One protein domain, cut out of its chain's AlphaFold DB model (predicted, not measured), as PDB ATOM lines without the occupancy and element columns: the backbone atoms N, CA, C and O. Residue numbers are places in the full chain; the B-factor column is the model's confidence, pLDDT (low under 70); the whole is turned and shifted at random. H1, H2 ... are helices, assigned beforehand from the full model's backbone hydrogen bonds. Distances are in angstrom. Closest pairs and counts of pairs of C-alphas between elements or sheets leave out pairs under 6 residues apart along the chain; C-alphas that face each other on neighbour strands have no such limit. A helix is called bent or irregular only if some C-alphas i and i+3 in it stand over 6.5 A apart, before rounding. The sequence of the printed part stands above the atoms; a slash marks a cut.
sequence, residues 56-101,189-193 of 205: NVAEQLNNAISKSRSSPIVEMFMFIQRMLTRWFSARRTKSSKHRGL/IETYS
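AT A GLANCE: This is residues 56 to 101 and 189 to 193 of the 205 residues of the protein "uncharacterized protein LOC108830618" of Raphanus sativus (UniProt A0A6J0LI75). A short helix, H1, and a long one, H2, meet near a tight turn and open away from it as a lopsided V, with the start of H1, residues 56 to 63, sticking out free. H2 makes the length of the whole, and a separate five-residue piece, residues 189 to 193, lies beside its far part. The printed part has 51 residues, with two named helices in the order H1, H2 and no named strand; the class is all helix. It is loose, with a radius of gyration of the C-alphas of 13.9 A, and only just flat, spanning 43 by 23 by 13 A.

HOW THE PARTS SIT: H1, residues 56 to 68, touches H2, residues 73 to 97, with 4 pairs of C-alphas within 8 A. The closest C-alphas are those of Ser 68 and Met 76, 5.1 A apart. H1 touches with residues 65 to 68 alone, and H2 with residues 75 to 80 alone. They run opposite ways at a steep tilt of 46 degrees, and their centres are 14.1 A apart. In H2 every O i to N i+4 pair is within hydrogen-bond range; in H1, 7 of 9 are.

IN THESE COORDINATES: H1 begins at C-alpha 56 (197.424, 115.486, 137.794) and measures 19.4 A from first to last C-alpha. It is irregular: C-alphas 64 and 67 are 7.5 A apart, against about 5 A in a regular helix, and its line is a rough one. After a tight link of 4 residues, H2 begins at C-alpha 73 (189.410, 122.992, 160.537). It measures 36.3 A and ends at C-alpha 97 (203.452, 141.239, 132.502).

THE WHOLE: The two C-alphas farthest apart are those of Pro 72 and Leu 101, at 44.4 A. Residues 102 to 188 are not printed, and C-alphas 101 and 189 are 11.5 A apart across this cut. The mean pLDDT of the printed part is 93.5, and no printed residue is under 70.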
ATOM      1  N   ASN A  56     196.267 114.736 137.294       90.38
ATOM      2  CA  ASN A  56     197.424 115.486 137.794       90.38
ATOM      3  C   ASN A  56     197.035 116.798 138.501       90.38
ATOM      4  O   ASN A  56     197.638 117.148 139.503       90.38
ATOM      5  N   VAL A  57     196.007 117.520 138.035       88.75
ATOM      6  CA  VAL A  57     195.538 118.736 138.732       88.75
ATOM      7  C   VAL A  57     195.018 118.407 140.136       88.75
ATOM      8  O   VAL A  57     195.380 119.083 141.096       88.75
ATOM      9  N   ALA A  58     194.207 117.353 140.260       91.56
ATOM     10  CA  ALA A  58     193.675 116.905 141.542       91.56
ATOM     11  C   ALA A  58     194.782 116.337 142.443       91.56
ATOM     12  O   ALA A  58     194.827 116.654 143.625       91.56
ATOM     13  N   GLU A  59     195.709 115.552 141.894       93.88
ATOM     14  CA  GLU A  59     196.849 114.983 142.626       93.88
ATOM     15  C   GLU A  59     197.783 116.065 143.169       93.88
ATOM     16  O   GLU A  59     198.148 116.026 144.342       93.88
ATOM     17  N   GLN A  60     198.120 117.068 142.354       93.38
ATOM     18  CA  GLN A  60     198.961 118.187 142.780       93.38
ATOM     19  C   GLN A  60     198.279 119.022 143.864       93.38
ATOM     20  O   GLN A  60     198.927 119.406 144.837       93.38
ATOM     21  N   LEU A  61     196.972 119.269 143.737       92.31
ATOM     22  CA  LEU A  61     196.213 119.971 144.768       92.31
ATOM     23  C   LEU A  61     196.149 119.156 146.066       92.31
ATOM     24  O   LEU A  61     196.437 119.695 147.133       92.31
ATOM     25  N   ASN A  62     195.849 117.858 145.976       93.12
ATOM     26  CA  ASN A  62     195.821 116.939 147.118       93.12
ATOM     27  C   ASN A  62     197.172 116.888 147.834       93.12
ATOM     28  O   ASN A  62     197.224 116.913 149.063       93.12
ATOM     29  N   ASN A  63     198.264 116.853 147.072       94.62
ATOM     30  CA  ASN A  63     199.611 116.897 147.617       94.62
ATOM     31  C   ASN A  63     199.889 118.238 148.316       94.62
ATOM     32  O   ASN A  63     200.390 118.248 149.440       94.62
ATOM     33  N   ALA A  64     199.505 119.362 147.705       93.19
ATOM     34  CA  ALA A  64     199.707 120.695 148.272       93.19
ATOM     35  C   ALA A  64     198.989 120.886 149.619       93.19
ATOM     36  O   ALA A  64     199.553 121.497 150.525       93.19
ATOM     37  N   ILE A  65     197.782 120.330 149.777       93.19
ATOM     38  CA  ILE A  65     197.003 120.438 151.022       93.19
ATOM     39  C   ILE A  65     197.265 119.304 152.017       93.19
ATOM     40  O   ILE A  65     196.801 119.386 153.152       93.19
ATOM     41  N   SER A  66     198.010 118.264 151.630       93.44
ATOM     42  CA  SER A  66     198.193 117.031 152.413       93.44
ATOM     43  C   SER A  66     198.590 117.283 153.872       93.44
ATOM     44  O   SER A  66     197.970 116.730 154.777       93.44
ATOM     45  N   LYS A  67     199.551 118.185 154.102       86.00
ATOM     46  CA  LYS A  67     200.070 118.537 155.434       86.00
ATOM     47  C   LYS A  67     199.060 119.264 156.325       86.00
ATOM     48  O   LYS A  67     199.175 119.193 157.539       86.00
ATOM     49  N   SER A  68     198.079 119.947 155.735       89.88
ATOM     50  CA  SER A  68     197.045 120.680 156.481       89.88
ATOM     51  C   SER A  68     195.864 119.802 156.909       89.88
ATOM     52  O   SER A  68     195.081 120.204 157.760       89.88
ATOM     53  N   ARG A  69     195.737 118.581 156.364       89.50
ATOM     54  CA  ARG A  69     194.563 117.713 156.587       89.50
ATOM     55  C   ARG A  69     194.428 117.195 158.018       89.50
ATOM     56  O   ARG A  69     193.329 116.842 158.418       89.50
ATOM     57  N   SER A  70     195.532 117.111 158.757       91.62
ATOM     58  CA  SER A  70     195.539 116.726 160.173       91.62
ATOM     59  C   SER A  70     195.393 117.920 161.119       91.62
ATOM     60  O   SER A  70     195.368 117.732 162.332       91.62
ATOM     61  N   SER A  71     195.340 119.145 160.588       92.31
ATOM     62  CA  SER A  71     195.186 120.360 161.390       92.31
ATOM     63  C   SER A  71     193.712 120.596 161.747       92.31
ATOM     64  O   SER A  71     192.826 120.112 161.037       92.31
ATOM     65  N   PRO A  72     193.418 121.366 162.812       95.75
ATOM     66  CA  PRO A  72     192.066 121.846 163.080       95.75
ATOM     67  C   PRO A  72     191.449 122.540 161.857       95.75
ATOM     68  O   PRO A  72     192.158 123.139 161.048       95.75
ATOM     69  N   ILE A  73     190.119 122.498 161.731       92.94
ATOM     70  CA  ILE A  73     189.410 122.992 160.537       92.94
ATOM     71  C   ILE A  73     189.744 124.453 160.191       92.94
ATOM     72  O   ILE A  73     189.918 124.780 159.018       92.94
ATOM     73  N   VAL A  74     189.898 125.306 161.209       92.38
ATOM     74  CA  VAL A  74     190.257 126.724 161.052       92.38
ATOM     75  C   VAL A  74     191.669 126.866 160.475       92.38
ATOM     76  O   VAL A  74     191.865 127.567 159.486       92.38
ATOM     77  N   GLU A  75     192.639 126.122 161.009       91.56
ATOM     78  CA  GLU A  75     194.022 126.105 160.512       91.56
ATOM     79  C   GLU A  75     194.112 125.600 159.067       91.56
ATOM     80  O   GLU A  75     194.831 126.166 158.240       91.56
ATOM     81  N   MET A  76     193.338 124.565 158.727       93.19
ATOM     82  CA  MET A  76     193.262 124.058 157.357       93.19
ATOM     83  C   MET A  76     192.703 125.119 156.399       93.19
ATOM     84  O   MET A  76     193.244 125.308 155.306       93.19
ATOM     85  N   PHE A  77     191.652 125.838 156.800       91.50
ATOM     86  CA  PHE A  77     191.072 126.904 155.984       91.50
ATOM     87  C   PHE A  77     192.054 128.062 155.780       91.50
ATOM     88  O   PHE A  77     192.300 128.456 154.637       91.50
ATOM     89  N   MET A  78     192.701 128.532 156.852       91.50
ATOM     90  CA  MET A  78     193.736 129.568 156.775       91.50
ATOM     91  C   MET A  78     194.898 129.147 155.868       91.50
ATOM     92  O   MET A  78     195.393 129.946 155.068       91.50
ATOM     93  N   PHE A  79     195.332 127.885 155.942       92.25
ATOM     94  CA  PHE A  79     196.360 127.346 155.052       92.25
ATOM     95  C   PHE A  79     195.930 127.417 153.579       92.25
ATOM     96  O   PHE A  79     196.681 127.931 152.742       92.25
ATOM     97  N   ILE A  80     194.721 126.941 153.259       92.19
ATOM     98  CA  ILE A  80     194.178 126.950 151.893       92.19
ATOM     99  C   ILE A  80     194.042 128.386 151.380       92.19
ATOM    100  O   ILE A  80     194.479 128.673 150.264       92.19
ATOM    101  N   GLN A  81     193.507 129.302 152.187       92.06
ATOM    102  CA  GLN A  81     193.369 130.712 151.826       92.06
ATOM    103  C   GLN A  81     194.734 131.337 151.515       92.06
ATOM    104  O   GLN A  81     194.926 131.868 150.422       92.06
ATOM    105  N   ARG A  82     195.724 131.199 152.412       92.25
ATOM    106  CA  ARG A  82     197.091 131.717 152.205       92.25
ATOM    107  C   ARG A  82     197.734 131.137 150.943       92.25
ATOM    108  O   ARG A  82     198.391 131.864 150.191       92.25
ATOM    109  N   MET A  83     197.548 129.841 150.690       93.06
ATOM    110  CA  MET A  83     198.028 129.174 149.477       93.06
ATOM    111  C   MET A  83     197.391 129.780 148.220       93.06
ATOM    112  O   MET A  83     198.112 130.178 147.301       93.06
ATOM    113  N   LEU A  84     196.060 129.900 148.187       92.56
ATOM    114  CA  LEU A  84     195.326 130.453 147.050       92.56
ATOM    115  C   LEU A  84     195.674 131.926 146.811       92.56
ATOM    116  O   LEU A  84     195.951 132.286 145.669       92.56
ATOM    117  N   THR A  85     195.768 132.755 147.854       93.69
ATOM    118  CA  THR A  85     196.214 134.157 147.750       93.69
ATOM    119  C   THR A  85     197.578 134.255 147.071       93.69
ATOM    120  O   THR A  85     197.742 135.009 146.106       93.69
ATOM    121  N   ARG A  86     198.559 133.451 147.507       93.25
ATOM    122  CA  ARG A  86     199.900 133.425 146.895       93.25
ATOM    123  C   ARG A  86     199.849 132.986 145.434       93.25
ATOM    124  O   ARG A  86     200.486 133.612 144.586       93.25
ATOM    125  N   TRP A  87     199.100 131.929 145.122       93.81
ATOM    126  CA  TRP A  87     198.998 131.401 143.760       93.81
ATOM    127  C   TRP A  87     198.302 132.376 142.807       93.81
ATOM    128  O   TRP A  87     198.821 132.628 141.718       93.81
ATOM    129  N   PHE A  88     197.175 132.966 143.211       94.38
ATOM    130  CA  PHE A  88     196.439 133.943 142.405       94.38
ATOM    131  C   PHE A  88     197.248 135.224 142.198       94.38
ATOM    132  O   PHE A  88     197.314 135.718 141.073       94.38
ATOM    133  N   SER A  89     197.935 135.721 143.233       94.31
ATOM    134  CA  SER A  89     198.824 136.885 143.117       94.31
ATOM    135  C   SER A  89     199.974 136.637 142.130       94.31
ATOM    136  O   SER A  89     200.213 137.438 141.217       94.31
ATOM    137  N   ALA A  90     200.632 135.476 142.229       95.00
ATOM    138  CA  ALA A  90     201.691 135.089 141.299       95.00
ATOM    139  C   ALA A  90     201.170 134.958 139.857       95.00
ATOM    140  O   ALA A  90     201.802 135.449 138.918       95.00
ATOM    141  N   ARG A  91     200.001 134.332 139.662       95.50
ATOM    142  CA  ARG A  91     199.384 134.157 138.338       95.50
ATOM    143  C   ARG A  91     198.955 135.479 137.714       95.50
ATOM    144  O   ARG A  91     199.258 135.683 136.543       95.50
ATOM    145  N   ARG A  92     198.350 136.379 138.493       95.50
ATOM    146  CA  ARG A  92     197.985 137.738 138.068       95.50
ATOM    147  C   ARG A  92     199.204 138.547 137.644       95.50
ATOM    148  O   ARG A  92     199.192 139.191 136.603       95.50
ATOM    149  N   THR A  93     200.274 138.495 138.435       95.56
ATOM    150  CA  THR A  93     201.526 139.191 138.107       95.56
ATOM    151  C   THR A  93     202.138 138.641 136.820       95.56
ATOM    152  O   THR A  93     202.643 139.397 135.993       95.56
ATOM    153  N   LYS A  94     202.091 137.316 136.629       96.62
ATOM    154  CA  LYS A  94     202.596 136.673 135.412       96.62
ATOM    155  C   LYS A  94     201.770 137.068 134.183       96.62
ATOM    156  O   LYS A  94     202.358 137.381 133.152       96.62
ATOM    157  N   SER A  95     200.440 137.067 134.284       96.62
ATOM    158  CA  SER A  95     199.555 137.410 133.165       96.62
ATOM    159  C   SER A  95     199.630 138.891 132.796       96.62
ATOM    160  O   SER A  95     199.716 139.204 131.614       96.62
ATOM    161  N   SER A  96     199.680 139.804 133.772       95.81
ATOM    162  CA  SER A  96     199.737 141.255 133.520       95.81
ATOM    163  C   SER A  96     201.044 141.707 132.857       95.81
ATOM    164  O   SER A  96     201.078 142.679 132.100       95.81
ATOM    165  N   LYS A  97     202.143 140.996 133.126       96.75
ATOM    166  CA  LYS A  97     203.452 141.239 132.502       96.75
ATOM    167  C   LYS A  97     203.591 140.596 131.123       96.75
ATOM    168  O   LYS A  97     204.505 140.957 130.386       96.75
ATOM    169  N   HIS A  98     202.715 139.663 130.757       97.81
ATOM    170  CA  HIS A  98     202.757 139.026 129.445       97.81
ATOM    171  C   HIS A  98     202.343 140.014 128.344       97.81
ATOM    172  O   HIS A  98     201.517 140.899 128.561       97.81
ATOM    173  N   ARG A  99     202.962 139.898 127.166       96.25
ATOM    174  CA  ARG A  99     202.727 140.790 126.010       96.25
ATOM    175  C   ARG A  99     202.303 140.044 124.744       96.25
ATOM    176  O   ARG A  99     201.915 140.679 123.773       96.25
ATOM    177  N   GLY A 100     202.373 138.712 124.744       96.62
ATOM    178  CA  GLY A 100     201.905 137.902 123.618       96.62
ATOM    179  C   GLY A 100     200.380 137.921 123.497       96.62
ATOM    180  O   GLY A 100     199.678 138.214 124.462       96.62
ATOM    181  N   LEU A 101     199.855 137.561 122.324       96.94
ATOM    182  CA  LEU A 101     198.405 137.522 122.065       96.94
ATOM    183  C   LEU A 101     197.710 136.308 122.708       96.94
ATOM    184  O   LEU A 101     196.515 136.346 123.006       96.94
ATOM    185  N   ILE A 189     194.327 137.251 131.887       96.62
ATOM    186  CA  ILE A 189     194.345 138.380 132.831       96.62
ATOM    187  C   ILE A 189     193.032 138.442 133.615       96.62
ATOM    188  O   ILE A 189     193.060 138.485 134.846       96.62
ATOM    189  N   GLU A 190     191.900 138.380 132.920       95.81
ATOM    190  CA  GLU A 190     190.563 138.428 133.520       95.81
ATOM    191  C   GLU A 190     190.339 137.283 134.512       95.81
ATOM    192  O   GLU A 190     189.877 137.523 135.629       95.81
ATOM    193  N   THR A 191     190.777 136.067 134.166       94.94
ATOM    194  CA  THR A 191     190.668 134.870 135.020       94.94
ATOM    195  C   THR A 191     191.301 135.067 136.403       94.94
ATOM    196  O   THR A 191     190.800 134.533 137.390       94.94
ATOM    197  N   TYR A 192     192.394 135.833 136.503       94.31
ATOM    198  CA  TYR A 192     193.122 136.061 137.762       94.31
ATOM    199  C   TYR A 192     192.953 137.484 138.321       94.31
ATOM    200  O   TYR A 192     193.700 137.890 139.218       94.31
ATOM    201  N   SER A 193     191.976 138.246 137.819       91.94
ATOM    202  CA  SER A 193     191.688 139.620 138.262       91.94
ATOM    203  C   SER A 193     191.109 139.696 139.685       91.94
ATOM    204  O   SER A 193     191.348 140.673 140.400       91.94
TER     205      SER A 193